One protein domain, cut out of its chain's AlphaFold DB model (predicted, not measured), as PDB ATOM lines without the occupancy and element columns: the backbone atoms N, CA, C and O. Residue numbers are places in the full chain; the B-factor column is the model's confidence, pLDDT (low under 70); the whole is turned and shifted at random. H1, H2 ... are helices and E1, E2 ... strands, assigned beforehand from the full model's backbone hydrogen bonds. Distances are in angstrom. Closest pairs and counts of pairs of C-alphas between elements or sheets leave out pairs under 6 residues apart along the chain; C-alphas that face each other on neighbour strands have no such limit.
ATOM      1  N   LYS A  13     -10.347  12.712 -25.904       92.00
ATOM      2  CA  LYS A  13      -9.122  13.511 -26.068       92.00
ATOM      3  C   LYS A  13      -7.976  12.991 -25.204       92.00
ATOM      4  O   LYS A  13      -6.963  13.682 -25.075       92.00
ATOM      5  N   ILE A  14      -8.163  11.836 -24.561       95.75
ATOM      6  CA  ILE A  14      -7.204  11.206 -23.659       95.75
ATOM      7  C   ILE A  14      -6.636   9.956 -24.330       95.75
ATOM      8  O   ILE A  14      -7.283   8.912 -24.410       95.75
ATOM      9  N   TYR A  15      -5.386  10.059 -24.752       96.00
ATOM     10  CA  TYR A  15      -4.637   9.007 -25.415       96.00
ATOM     11  C   TYR A  15      -3.881   8.154 -24.402       96.00
ATOM     12  O   TYR A  15      -3.263   8.665 -23.466       96.00
ATOM     13  N   GLU A  16      -3.902   6.846 -24.617       94.94
ATOM     14  CA  GLU A  16      -3.192   5.863 -23.802       94.94
ATOM     15  C   GLU A  16      -1.814   5.617 -24.416       94.94
ATOM     16  O   GLU A  16      -1.694   5.116 -25.539       94.94
ATOM     17  N   LEU A  17      -0.770   6.042 -23.699       93.69
ATOM     18  CA  LEU A  17       0.617   5.914 -24.149       93.69
ATOM     19  C   LEU A  17       1.215   4.570 -23.721       93.69
ATOM     20  O   LEU A  17       1.958   3.962 -24.490       93.69
ATOM     21  N   SER A  18       0.860   4.126 -22.516       89.44
ATOM     22  CA  SER A  18       1.217   2.843 -21.908       89.44
ATOM     23  C   SER A  18       0.163   2.448 -20.864       89.44
ATOM     24  O   SER A  18      -0.751   3.234 -20.597       89.44
ATOM     25  N   ASP A  19       0.303   1.280 -20.232       87.19
ATOM     26  CA  ASP A  19      -0.675   0.759 -19.253       87.19
ATOM     27  C   ASP A  19      -0.892   1.688 -18.038       87.19
ATOM     28  O   ASP A  19      -1.917   1.640 -17.351       87.19
ATOM     29  N   ASN A  20       0.079   2.562 -17.773       90.12
ATOM     30  CA  ASN A  20       0.134   3.450 -16.618       90.12
ATOM     31  C   ASN A  20       0.367   4.928 -16.966       90.12
ATOM     32  O   ASN A  20       0.536   5.732 -16.043       90.12
ATOM     33  N   VAL A  21       0.411   5.294 -18.253       95.06
ATOM     34  CA  VAL A  21       0.629   6.677 -18.707       95.06
ATOM     35  C   VAL A  21      -0.414   7.069 -19.744       95.06
ATOM     36  O   VAL A  21      -0.543   6.453 -20.802       95.06
ATOM     37  N   ILE A  22      -1.103   8.172 -19.470       96.88
ATOM     38  CA  ILE A  22      -2.055   8.802 -20.384       96.88
ATOM     39  C   ILE A  22      -1.618  10.217 -20.733       96.88
ATOM     40  O   ILE A  22      -0.872  10.876 -20.002       96.88
ATOM     41  N   MET A  23      -2.142  10.700 -21.849       97.50
ATOM     42  CA  MET A  23      -1.920  12.048 -22.337       97.50
ATOM     43  C   MET A  23      -3.235  12.664 -22.801       97.50
ATOM     44  O   MET A  23      -3.874  12.132 -23.703       97.50
ATOM     45  N   SER A  24      -3.626  13.801 -22.231       97.12
ATOM     46  CA  SER A  24      -4.724  14.606 -22.771       97.12
ATOM     47  C   SER A  24      -4.191  15.735 -23.640       97.12
ATOM     48  O   SER A  24      -3.176  16.360 -23.319       97.12
ATOM     49  N   VAL A  25      -4.885  16.016 -24.743       96.38
ATOM     50  CA  VAL A  25      -4.432  16.991 -25.744       96.38
ATOM     51  C   VAL A  25      -5.529  18.006 -26.059       96.38
ATOM     52  O   VAL A  25      -6.703  17.670 -26.208       96.38
ATOM     53  N   SER A  26      -5.157  19.284 -26.135       95.31
ATOM     54  CA  SER A  26      -6.040  20.370 -26.578       95.31
ATOM     55  C   SER A  26      -5.304  21.320 -27.507       95.31
ATOM     56  O   SER A  26      -4.145  21.631 -27.242       95.31
ATOM     57  N   GLY A  27      -5.981  21.877 -28.499       93.44
ATOM     58  CA  GLY A  27      -5.353  22.780 -29.453       93.44
ATOM     59  C   GLY A  27      -6.103  22.796 -30.771       93.44
ATOM     60  O   GLY A  27      -7.302  22.511 -30.802       93.44
ATOM     61  N   GLU A  28      -5.376  23.105 -31.838       92.44
ATOM     62  CA  GLU A  28      -5.892  23.048 -33.205       92.44
ATOM     63  C   GLU A  28      -6.190  21.598 -33.611       92.44
ATOM     64  O   GLU A  28      -5.338  20.729 -33.452       92.44
ATOM     65  N   ALA A  29      -7.387  21.320 -34.137       89.38
ATOM     66  CA  ALA A  29      -7.891  19.948 -34.282       89.38
ATOM     67  C   ALA A  29      -6.948  19.029 -35.085       89.38
ATOM     68  O   ALA A  29      -6.658  17.913 -34.652       89.38
ATOM     69  N   GLY A  30      -6.419  19.516 -36.214       91.62
ATOM     70  CA  GLY A  30      -5.481  18.750 -37.041       91.62
ATOM     71  C   GLY A  30      -4.144  18.480 -36.347       91.62
ATOM     72  O   GLY A  30      -3.616  17.374 -36.436       91.62
ATOM     73  N   ASP A  31      -3.631  19.462 -35.606       94.31
ATOM     74  CA  ASP A  31      -2.388  19.324 -34.847       94.31
ATOM     75  C   ASP A  31      -2.562  18.363 -33.672       94.31
ATOM     76  O   ASP A  31      -1.675  17.556 -33.400       94.31
ATOM     77  N   THR A  32      -3.709  18.429 -32.984       94.62
ATOM     78  CA  THR A  32      -3.979  17.561 -31.835       94.62
ATOM     79  C   THR A  32      -4.008  16.092 -32.222       94.62
ATOM     80  O   THR A  32      -3.416  15.294 -31.506       94.62
ATOM     81  N   GLU A  33      -4.632  15.735 -33.345       93.56
ATOM     82  CA  GLU A  33      -4.704  14.343 -33.795       93.56
ATOM     83  C   GLU A  33      -3.313  13.840 -34.197       93.56
ATOM     84  O   GLU A  33      -2.768  12.917 -33.592       93.56
ATOM     85  N   GLN A  34      -2.677  14.543 -35.141       94.38
ATOM     86  CA  GLN A  34      -1.388  14.146 -35.712       94.38
ATOM     87  C   GLN A  34      -0.289  14.038 -34.656       94.38
ATOM     88  O   GLN A  34       0.484  13.078 -34.644       94.38
ATOM     89  N   PHE A  35      -0.199  15.026 -33.762       95.56
ATOM     90  CA  PHE A  35       0.821  15.011 -32.722       95.56
ATOM     91  C   PHE A  35       0.561  13.902 -31.698       95.56
ATOM     92  O   PHE A  35       1.501  13.233 -31.270       95.56
ATOM     93  N   SER A  36      -0.700  13.660 -31.329       95.94
ATOM     94  CA  SER A  36      -1.034  12.606 -30.365       95.94
ATOM     95  C   SER A  36      -0.705  11.222 -30.907       95.94
ATOM     96  O   SER A  36      -0.023  10.453 -30.228       95.94
ATOM     97  N   GLU A  37      -1.115  10.923 -32.142       95.75
ATOM     98  CA  GLU A  37      -0.816   9.646 -32.797       95.75
ATOM     99  C   GLU A  37       0.692   9.416 -32.942       95.75
ATOM    100  O   GLU A  37       1.187   8.320 -32.662       95.75
ATOM    101  N   TYR A  38       1.443  10.460 -33.304       96.00
ATOM    102  CA  TYR A  38       2.900  10.395 -33.382       96.00
ATOM    103  C   TYR A  38       3.531  10.012 -32.034       96.00
ATOM    104  O   TYR A  38       4.384   9.120 -31.975       96.00
ATOM    105  N   ILE A  39       3.105  10.641 -30.937       97.12
ATOM    106  CA  ILE A  39       3.636  10.351 -29.598       97.12
ATOM    107  C   ILE A  39       3.239   8.947 -29.125       97.12
ATOM    108  O   ILE A  39       4.092   8.226 -28.596       97.12
ATOM    109  N   VAL A  40       1.989   8.531 -29.352       96.56
ATOM    110  CA  VAL A  40       1.506   7.172 -29.043       96.56
ATOM    111  C   VAL A  40       2.348   6.130 -29.781       96.56
ATOM    112  O   VAL A  40       2.873   5.204 -29.160       96.56
ATOM    113  N   GLY A  41       2.525   6.295 -31.094       96.44
ATOM    114  CA  GLY A  41       3.278   5.359 -31.927       96.44
ATOM    115  C   GLY A  41       4.733   5.213 -31.484       96.44
ATOM    116  O   GLY A  41       5.222   4.093 -31.330       96.44
ATOM    117  N   ASN A  42       5.417   6.327 -31.209       96.19
ATOM    118  CA  ASN A  42       6.813   6.299 -30.767       96.19
ATOM    119  C   ASN A  42       6.982   5.729 -29.354       96.19
ATOM    120  O   ASN A  42       7.939   4.992 -29.108       96.19
ATOM    121  N   THR A  43       6.048   6.011 -28.441       95.19
ATOM    122  CA  THR A  43       6.083   5.455 -27.078       95.19
ATOM    123  C   THR A  43       5.892   3.937 -27.100       95.19
ATOM    124  O   THR A  43       6.684   3.207 -26.500       95.19
ATOM    125  N   LYS A  44       4.925   3.439 -27.881       94.25
ATOM    126  CA  LYS A  44       4.711   1.994 -28.072       94.25
ATOM    127  C   LYS A  44       5.904   1.319 -28.750       94.25
ATOM    128  O   LYS A  44       6.350   0.260 -28.314       94.25
ATOM    129  N   LEU A  45       6.468   1.951 -29.782       95.25
ATOM    130  CA  LEU A  45       7.664   1.450 -30.461       95.25
ATOM    131  C   LEU A  45       8.865   1.354 -29.512       95.25
ATOM    132  O   LEU A  45       9.628   0.390 -29.589       95.25
ATOM    133  N   TYR A  46       9.035   2.332 -28.617       94.88
ATOM    134  CA  TYR A  46      10.070   2.281 -27.589       94.88
ATOM    135  C   TYR A  46       9.895   1.054 -26.686       94.88
ATOM    136  O   TYR A  46      10.869   0.326 -26.478       94.88
ATOM    137  N   GLY A  47       8.668   0.796 -26.220       92.69
ATOM    138  CA  GLY A  47       8.336  -0.375 -25.404       92.69
ATOM    139  C   GLY A  47       8.706  -1.692 -26.086       92.69
ATOM    140  O   GLY A  47       9.412  -2.519 -25.509       92.69
ATOM    141  N   ILE A  48       8.330  -1.841 -27.360       93.94
ATOM    142  CA  ILE A  48       8.632  -3.035 -28.168       93.94
ATOM    143  C   ILE A  48      10.145  -3.230 -28.345       93.94
ATOM    144  O   ILE A  48      10.640  -4.351 -28.246       93.94
ATOM    145  N   ARG A  49      10.898  -2.155 -28.611       95.56
ATOM    146  CA  ARG A  49      12.345  -2.240 -28.880       95.56
ATOM    147  C   ARG A  49      13.179  -2.540 -27.640       95.56
ATOM    148  O   ARG A  49      14.185  -3.231 -27.753       95.56
ATOM    149  N   ASN A  50      12.800  -1.981 -26.494       93.56
ATOM    150  CA  ASN A  50      13.610  -2.042 -25.277       93.56
ATOM    151  C   ASN A  50      13.079  -3.047 -24.244       93.56
ATOM    152  O   ASN A  50      13.700  -3.219 -23.198       93.56
ATOM    153  N   GLY A  51      11.927  -3.676 -24.500       91.00
ATOM    154  CA  GLY A  51      11.307  -4.652 -23.600       91.00
ATOM    155  C   GLY A  51      10.738  -4.059 -22.307       91.00
ATOM    156  O   GLY A  51      10.411  -4.812 -21.395       91.00
ATOM    157  N   HIS A  52      10.646  -2.732 -22.200       89.81
ATOM    158  CA  HIS A  52      10.061  -2.030 -21.058       89.81
ATOM    159  C   HIS A  52       9.491  -0.675 -21.489       89.81
ATOM    160  O   HIS A  52       9.994  -0.040 -22.419       89.81
ATOM    161  N   GLU A  53       8.439  -0.234 -20.807       90.44
ATOM    162  CA  GLU A  53       7.734   1.011 -21.113       90.44
ATOM    163  C   GLU A  53       8.454   2.248 -20.555       90.44
ATOM    164  O   GLU A  53       9.260   2.176 -19.623       90.44
ATOM    165  N   LEU A  54       8.154   3.419 -21.127       91.56
ATOM    166  CA  LEU A  54       8.678   4.688 -20.627       91.56
ATOM    167  C   LEU A  54       8.019   5.060 -19.292       91.56
ATOM    168  O   LEU A  54       6.803   5.017 -19.141       91.56
ATOM    169  N   THR A  55       8.827   5.527 -18.336       93.06
ATOM    170  CA  THR A  55       8.294   6.157 -17.115       93.06
ATOM    171  C   THR A  55       7.538   7.446 -17.450       93.06
ATOM    172  O   THR A  55       7.887   8.123 -18.417       93.06
ATOM    173  N   VAL A  56       6.591   7.862 -16.598       95.12
ATOM    174  CA  VAL A  56       5.816   9.111 -16.770       95.12
ATOM    175  C   VAL A  56       6.723  10.318 -17.068       95.12
ATOM    176  O   VAL A  56       6.470  11.103 -17.980       95.12
ATOM    177  N   ASN A  57       7.828  10.444 -16.326       95.38
ATOM    178  CA  ASN A  57       8.811  11.517 -16.486       95.38
ATOM    179  C   ASN A  57       9.554  11.438 -17.830       95.38
ATOM    180  O   ASN A  57       9.775  12.462 -18.479       95.38
ATOM    181  N   SER A  58       9.950  10.233 -18.251       94.81
ATOM    182  CA  SER A  58      10.606  10.025 -19.546       94.81
ATOM    183  C   SER A  58       9.659  10.351 -20.695       94.81
ATOM    184  O   SER A  58      10.053  11.073 -21.607       94.81
ATOM    185  N   THR A  59       8.407   9.898 -20.609       96.50
ATOM    186  CA  THR A  59       7.355  10.195 -21.584       96.50
ATOM    187  C   THR A  59       7.113  11.697 -21.686       96.50
ATOM    188  O   THR A  59       7.164  12.250 -22.779       96.50
ATOM    189  N   ALA A  60       6.969  12.401 -20.559       97.06
ATOM    190  CA  ALA A  60       6.762  13.846 -20.572       97.06
ATOM    191  C   ALA A  60       7.937  14.617 -21.193       97.06
ATOM    192  O   ALA A  60       7.740  15.537 -21.991       97.06
ATOM    193  N   LYS A  61       9.174  14.219 -20.880       97.25
ATOM    194  CA  LYS A  61      10.375  14.820 -21.475       97.25
ATOM    195  C   LYS A  61      10.499  14.521 -22.964       97.25
ATOM    196  O   LYS A  61      10.855  15.427 -23.713       97.25
ATOM    197  N   PHE A  62      10.206  13.291 -23.385       96.94
ATOM    198  CA  PHE A  62      10.178  12.903 -24.792       96.94
ATOM    199  C   PHE A  62       9.168  13.760 -25.559       96.94
ATOM    200  O   PHE A  62       9.560  14.482 -26.471       96.94
ATOM    201  N   THR A  63       7.915  13.807 -25.107       97.19
ATOM    202  CA  THR A  63       6.864  14.606 -25.744       97.19
ATOM    203  C   THR A  63       7.230  16.088 -25.837       97.19
ATOM    204  O   THR A  63       7.076  16.709 -26.889       97.19
ATOM    205  N   ARG A  64       7.788  16.664 -24.767       96.88
ATOM    206  CA  ARG A  64       8.278  18.050 -24.769       96.88
ATOM    207  C   ARG A  64       9.440  18.258 -25.747       96.88
ATOM    208  O   ARG A  64       9.527  19.313 -26.373       96.88
ATOM    209  N   ASN A  65      10.355  17.294 -25.867       96.38
ATOM    210  CA  ASN A  65      11.468  17.368 -26.817       96.38
ATOM    211  C   ASN A  65      10.964  17.387 -28.263       96.38
ATOM    212  O   ASN A  65      11.411  18.239 -29.032       96.38
ATOM    213  N   GLU A  66      10.010  16.519 -28.596       95.50
ATOM    214  CA  GLU A  66       9.387  16.469 -29.921       95.50
ATOM    215  C   GLU A  66       8.662  17.782 -30.236       95.50
ATOM    216  O   GLU A  66       8.926  18.406 -31.263       95.50
ATOM    217  N   LEU A  67       7.856  18.291 -29.296       94.69
ATOM    218  CA  LEU A  67       7.170  19.574 -29.461       94.69
ATOM    219  C   LEU A  67       8.161  20.737 -29.659       94.69
ATOM    220  O   LEU A  67       7.979  21.577 -30.541       94.69
ATOM    221  N   ALA A  68       9.256  20.761 -28.893       95.06
ATOM    222  CA  ALA A  68      10.306  21.772 -29.030       95.06
ATOM    223  C   ALA A  68      11.074  21.666 -30.358       95.06
ATOM    224  O   ALA A  68      11.588  22.672 -30.855       95.06
ATOM    225  N   SER A  69      11.206  20.461 -30.914       93.50
ATOM    226  CA  SER A  69      11.793  20.246 -32.239       93.50
ATOM    227  C   SER A  69      10.893  20.851 -33.319       93.50
ATOM    228  O   SER A  69      11.348  21.667 -34.125       93.50
ATOM    229  N   CYS A  70       9.589  20.566 -33.258       91.25
ATOM    230  CA  CYS A  70       8.586  21.115 -34.173       91.25
ATOM    231  C   CYS A  70       8.476  22.642 -34.090       91.25
ATOM    232  O   CYS A  70       8.385  23.317 -35.115       91.25
ATOM    233  N   LEU A  71       8.581  23.219 -32.889       90.50
ATOM    234  CA  LEU A  71       8.581  24.673 -32.705       90.50
ATOM    235  C   LEU A  71       9.699  25.369 -33.507       90.50
ATOM    236  O   LEU A  71       9.527  26.490 -33.981       90.50
ATOM    237  N   ARG A  72      10.837  24.690 -33.709       89.88
ATOM    238  CA  ARG A  72      11.994  25.209 -34.461       89.88
ATOM    239  C   ARG A  72      11.993  24.827 -35.944       89.88
ATOM    240  O   ARG A  72      12.802  25.361 -36.698       89.88
ATOM    241  N   SER A  73      11.092  23.950 -36.391       86.94
ATOM    242  CA  SER A  73      11.063  23.420 -37.765       86.94
ATOM    243  C   SER A  73      10.281  24.291 -38.761       86.94
ATOM    244  O   SER A  73      10.103  23.902 -39.916       86.94
ATOM    245  N   ARG A  74       9.807  25.473 -38.334       81.31
ATOM    246  CA  ARG A  74       8.873  26.355 -39.071       81.31
ATOM    247  C   ARG A  74       7.478  25.749 -39.303       81.31
ATOM    248  O   ARG A  74       6.686  26.342 -40.032       81.31
ATOM    249  N   LYS A  75       7.173  24.605 -38.679       85.38
ATOM    250  CA  LYS A  75       5.847  23.969 -38.644       85.38
ATOM    251  C   LYS A  75       5.482  23.639 -37.186       85.38
ATOM    252  O   LYS A  75       5.540  22.472 -36.797       85.38
ATOM    253  N   PRO A  76       5.212  24.663 -36.357       88.44
ATOM    254  CA  PRO A  76       4.897  24.450 -34.951       88.44
ATOM    255  C   PRO A  76       3.518  23.804 -34.803       88.44
ATOM    256  O   PRO A  76       2.567  24.240 -35.446       88.44
ATOM    257  N   TYR A  77       3.415  22.809 -33.922       91.50
ATOM    258  CA  TYR A  77       2.123  22.284 -33.488       91.50
ATOM    259  C   TYR A  77       1.516  23.208 -32.434       91.50
ATOM    260  O   TYR A  77       2.168  23.555 -31.446       91.50
ATOM    261  N   SER A  78       0.250  23.568 -32.611       92.31
ATOM    262  CA  SER A  78      -0.503  24.396 -31.668       92.31
ATOM    263  C   SER A  78      -1.266  23.519 -30.678       92.31
ATOM    264  O   SER A  78      -2.493  23.427 -30.731       92.31
ATOM    265  N   VAL A  79      -0.534  22.859 -29.773       95.50
ATOM    266  CA  VAL A  79      -1.087  21.907 -28.794       95.50
ATOM    267  C   VAL A  79      -0.663  22.233 -27.362       95.50
ATOM    268  O   VAL A  79       0.446  22.682 -27.109       95.50
ATOM    269  N   ASN A  80      -1.550  21.975 -26.407       96.44
ATOM    270  CA  ASN A  80      -1.266  21.953 -24.976       96.44
ATOM    271  C   ASN A  80      -1.627  20.566 -24.451       96.44
ATOM    272  O   ASN A  80      -2.672  20.016 -24.814       96.44
ATOM    273  N   LEU A  81      -0.760  20.018 -23.608       97.12
ATOM    274  CA  LEU A  81      -0.758  18.612 -23.237       97.12
ATOM    275  C   LEU A  81      -0.732  18.485 -21.719       97.12
ATOM    276  O   LEU A  81       0.009  19.207 -21.043       97.12
ATOM    277  N   LEU A  82      -1.478  17.522 -21.196       98.00
ATOM    278  CA  LEU A  82      -1.259  17.001 -19.852       98.00
ATOM    279  C   LEU A  82      -0.821  15.552 -19.973       98.00
ATOM    280  O   LEU A  82      -1.452  14.779 -20.683       98.00
ATOM    281  N   ILE A  83       0.249  15.188 -19.280       97.75
ATOM    282  CA  ILE A  83       0.724  13.810 -19.191       97.75
ATOM    283  C   ILE A  83       0.616  13.392 -17.739       97.75
ATOM    284  O   ILE A  83       1.239  14.001 -16.869       97.75
ATOM    285  N   ALA A  84      -0.188  12.368 -17.495       97.00
ATOM    286  CA  ALA A  84      -0.466  11.848 -16.171       97.00
ATOM    287  C   ALA A  84      -0.175  10.352 -16.137       97.00
ATOM    288  O   ALA A  84      -0.350   9.649 -17.131       97.00
ATOM    289  N   GLY A  85       0.254   9.856 -14.988       95.81
ATOM    290  CA  GLY A  85       0.456   8.429 -14.811       95.81
ATOM    291  C   GLY A  85       0.944   8.065 -13.423       95.81
ATOM    292  O   GLY A  85       1.144   8.935 -12.570       95.81
ATOM    293  N   PHE A  86       1.167   6.774 -13.215       94.81
ATOM    294  CA  PHE A  86       1.740   6.251 -11.979       94.81
ATOM    295  C   PHE A  86       3.175   5.773 -12.221       94.81
ATOM    296  O   PHE A  86       3.418   4.867 -13.019       94.81
ATOM    297  N   ASP A  87       4.144   6.392 -11.544       90.62
ATOM    298  CA  ASP A  87       5.544   5.976 -11.598       90.62
ATOM    299  C   ASP A  87       5.753   4.786 -10.651       90.62
ATOM    300  O   ASP A  87       5.813   4.955  -9.432       90.62
ATOM    301  N   TYR A  88       5.871   3.581 -11.214       86.69
ATOM    302  CA  TYR A  88       6.090   2.347 -10.453       86.69
ATOM    303  C   TYR A  88       7.434   2.294  -9.727       86.69
ATOM    304  O   TYR A  88       7.544   1.609  -8.716       86.69
ATOM    305  N   VAL A  89       8.448   3.020 -10.206       86.38
ATOM    306  CA  VAL A  89       9.777   3.038  -9.577       86.38
ATOM    307  C   VAL A  89       9.754   3.909  -8.325       86.38
ATOM    308  O   VAL A  89      10.366   3.568  -7.316       86.38
ATOM    309  N   LYS A  90       9.050   5.043  -8.384       88.12
ATOM    310  CA  LYS A  90       8.917   5.974  -7.249       88.12
ATOM    311  C   LYS A  90       7.703   5.700  -6.366       88.12
ATOM    312  O   LYS A  90       7.562   6.369  -5.346       88.12
ATOM    313  N   GLU A  91       6.832   4.791  -6.793       90.50
ATOM    314  CA  GLU A  91       5.519   4.504  -6.210       90.50
ATOM    315  C   GLU A  91       4.671   5.766  -5.978       90.50
ATOM    316  O   GLU A  91       4.021   5.921  -4.945       90.50
ATOM    317  N   LYS A  92       4.693   6.698  -6.939       91.75
ATOM    318  CA  LYS A  92       3.984   7.982  -6.835       91.75
ATOM    319  C   LYS A  92       3.259   8.338  -8.133       91.75
ATOM    320  O   LYS A  92       3.809   8.110  -9.213       91.75
ATOM    321  N   PRO A  93       2.066   8.953  -8.050       93.62
ATOM    322  CA  PRO A  93       1.460   9.583  -9.210       93.62
ATOM    323  C   PRO A  93       2.313  10.774  -9.658       93.62
ATOM    324  O   PRO A  93       2.957  11.446  -8.846       93.62
ATOM    325  N   ALA A  94       2.321  11.039 -10.957       95.56
ATOM    326  CA  ALA A  94       2.995  12.192 -11.530       95.56
ATOM    327  C   ALA A  94       2.123  12.826 -12.611       95.56
ATOM    328  O   ALA A  94       1.542  12.133 -13.446       95.56
ATOM    329  N   LEU A  95       2.074  14.156 -12.597       97.12
ATOM    330  CA  LEU A  95       1.369  14.965 -13.577       97.12
ATOM    331  C   LEU A  95       2.311  16.049 -14.108       97.12
ATOM    332  O   LEU A  95       2.975  16.769 -13.353       97.12
ATOM    333  N   TYR A  96       2.361  16.147 -15.430       98.12
ATOM    334  CA  TYR A  96       3.136  17.133 -16.164       98.12
ATOM    335  C   TYR A  96       2.221  17.925 -17.085       98.12
ATOM    336  O   TYR A  96       1.470  17.356 -17.875       98.12
ATOM    337  N   ARG A  97       2.336  19.249 -17.024       97.81
ATOM    338  CA  ARG A  97       1.736  20.163 -17.995       97.81
ATOM    339  C   ARG A  97       2.795  20.569 -19.007       97.81
ATOM    340  O   ARG A  97       3.876  21.005 -18.603       97.81
ATOM    341  N   ILE A  98       2.471  20.459 -20.292       97.75
ATOM    342  CA  ILE A  98       3.303  20.942 -21.394       97.75
ATOM    343  C   ILE A  98       2.484  21.936 -22.217       97.75
ATOM    344  O   ILE A  98       1.391  21.606 -22.678       97.75
ATOM    345  N   ASP A  99       2.988  23.155 -22.385       94.69
ATOM    346  CA  ASP A  99       2.331  24.164 -23.220       94.69
ATOM    347  C   ASP A  99       2.833  24.135 -24.671       94.69
ATOM    348  O   ASP A  99       3.833  23.498 -25.003       94.69
ATOM    349  N   HIS A 100       2.134  24.859 -25.544       92.38
ATOM    350  CA  HIS A 100       2.480  25.007 -26.961       92.38
ATOM    351  C   HIS A 100       3.869  25.624 -27.224       92.38
ATOM    352  O   HIS A 100       4.374  25.533 -28.342       92.38
ATOM    353  N   LEU A 101       4.515  26.226 -26.217       93.75
ATOM    354  CA  LEU A 101       5.895  26.723 -26.298       93.75
ATOM    355  C   LEU A 101       6.920  25.664 -25.864       93.75
ATOM    356  O   LEU A 101       8.112  25.958 -25.744       93.75
ATOM    357  N   ALA A 102       6.472  24.426 -25.645       94.62
ATOM    358  CA  ALA A 102       7.264  23.310 -25.146       94.62
ATOM    359  C   ALA A 102       7.905  23.571 -23.769       94.62
ATOM    360  O   ALA A 102       8.947  22.982 -23.438       94.62
ATOM    361  N   SER A 103       7.279  24.430 -22.959       95.75
ATOM    362  CA  SER A 103       7.561  24.520 -21.529       95.75
ATOM    363  C   SER A 103       6.947  23.320 -20.825       95.75
ATOM    364  O   SER A 103       5.848  22.897 -21.169       95.75
ATOM    365  N   ILE A 104       7.647  22.770 -19.836       97.62
ATOM    366  CA  ILE A 104       7.180  21.634 -19.039       97.62
ATOM    367  C   ILE A 104       7.187  22.008 -17.561       97.62
ATOM    368  O   ILE A 104       8.128  22.624 -17.064       97.62
ATOM    369  N   SER A 105       6.144  21.619 -16.839       97.25
ATOM    370  CA  SER A 105       6.058  21.807 -15.390       97.25
ATOM    371  C   SER A 105       5.434  20.582 -14.740       97.25
ATOM    372  O   SER A 105       4.422  20.079 -15.221       97.25
ATOM    373  N   SER A 106       6.035  20.109 -13.647       97.06
ATOM    374  CA  SER A 106       5.389  19.136 -12.765       97.06
ATOM    375  C   SER A 106       4.431  19.885 -11.846       97.06
ATOM    376  O   SER A 106       4.810  20.912 -11.282       97.06
ATOM    377  N   VAL A 107       3.190  19.417 -11.755       96.81
ATOM    378  CA  VAL A 107       2.097  20.117 -11.063       96.81
ATOM    379  C   VAL A 107       1.208  19.112 -10.338       96.81
ATOM    380  O   VAL A 107       1.081  17.979 -10.789       96.81
ATOM    381  N   SER A 108       0.583  19.524  -9.236       95.38
ATOM    382  CA  SER A 108      -0.321  18.661  -8.460       95.38
ATOM    383  C   SER A 108      -1.697  18.500  -9.112       95.38
ATOM    384  O   SER A 108      -2.316  17.445  -9.030       95.38
ATOM    385  N   PHE A 109      -2.157  19.537  -9.809       96.06
ATOM    386  CA  PHE A 109      -3.385  19.544 -10.596       96.06
ATOM    387  C   PHE A 109      -3.194  20.417 -11.834       96.06
ATOM    388  O   PHE A 109      -2.357  21.323 -11.862       96.06
ATOM    389  N   ALA A 110      -3.974  20.152 -12.878       96.62
ATOM    390  CA  ALA A 110      -3.958  20.957 -14.086       96.62
ATOM    391  C   ALA A 110      -5.279  20.851 -14.843       96.62
ATOM    392  O   ALA A 110      -5.914  19.801 -14.884       96.62
ATOM    393  N   ALA A 111      -5.632  21.938 -15.516       95.81
ATOM    394  CA  ALA A 111      -6.605  21.943 -16.595       95.81
ATOM    395  C   ALA A 111      -6.037  22.714 -17.789       95.81
ATOM    396  O   ALA A 111      -5.169  23.584 -17.647       95.81
ATOM    397  N   HIS A 112      -6.543  22.391 -18.972       94.75
ATOM    398  CA  HIS A 112      -6.174  23.024 -20.232       94.75
ATOM    399  C   HIS A 112      -7.409  23.185 -21.129       94.75
ATOM    400  O   HIS A 112      -8.482  22.651 -20.840       94.75
ATOM    401  N   GLY A 113      -7.277  23.979 -22.190       90.81
ATOM    402  CA  GLY A 113      -8.413  24.433 -22.988       90.81
ATOM    403  C   GLY A 113      -9.258  25.491 -22.269       90.81
ATOM    404  O   GLY A 113      -8.911  25.985 -21.199       90.81
TER     405      GLY A 113
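Overview. This is residues 13 to 113 of the 183 residues of the protein "Proteasome subunit beta" of Smittium culicis (UniProt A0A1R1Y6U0). A twisted antiparallel sheet of five strands has two helices, H1 and H2, over one of its faces, making two layers; the helices run along the strands but slant to each other, H1 over the E1 and E2 side and H2 over E3. Residues 107 to 113, with no named element, run back over the other face. The printed part has 101 residues, with two named helices and five named strands in the order E1, E2, H1, H2, E3, E4, E5; the class is mixed, helices and strands. Across the sheet the order is E1, E2, E3, E4, E5. The whole is compact, with a radius of gyration of the C-alphas of 12.8 A and spans of 37 by 31 by 22 A.

Along the chain. Strand E1, residues 14 to 18, begins with C-alpha 14 at (-7.204, 11.206, -23.659). E2 is residues 21 to 27, 20.3 A long. Helix H1, residues 29 to 50, measures 32.0 A and ends with C-alpha 50 at (13.610, -2.042, -25.277). H2, residues 56 to 72, measures 24.7 A. E3, residues 79 to 87, measures 24.4 A, and E4, residues 92 to 98, 19.5 A. E5, residues 104 to 106, ends with C-alpha 106 at (5.389, 19.136, -12.765).

Arrangement. E1 and E2 form an antiparallel hairpin, with N 15 and O 23 2.8 A apart, within hydrogen-bond range. E2 is antiparallel to E3 at 168 degrees, with N 24 and O 82 2.8 A apart. E3, E4 and E5 form a meander, each strand the antiparallel neighbour of the one before; N 83 and O 96 are 2.9 A apart, and N 97 and O 105 2.9 A. H1 is on the sheet at a height of 8.5 A, only just over E2 alone, with 2 of its C-alphas falling on E1; its closest C-alphas to E1 are Val 40 and Leu 17, 5.1 A. H2 is on the same face at a height of 9.3 A, over E3, along it at 1 degree on the local plane; their closest C-alphas are Val 56 and Gly 85, 5.7 A. H1 and H2 are close but not clearly touching, the closest C-alphas, Ile 39 and Thr 63, 6.6 A apart, at a steep tilt of 50 degrees, opposite ways. Every O i to N i+4 pair is within hydrogen-bond range in H1, and 12 of 13 in H2.

Size, cuts and confidence. The C-alphas farthest apart are those of Arg 74 and Glu 91, 39.6 A. The sheet is twisted, its C-alphas up to 4.4 A off the best plane. The printed part has no cut, and no link is long. The mean pLDDT of the printed part is 94.0, and no printed residue is under 70.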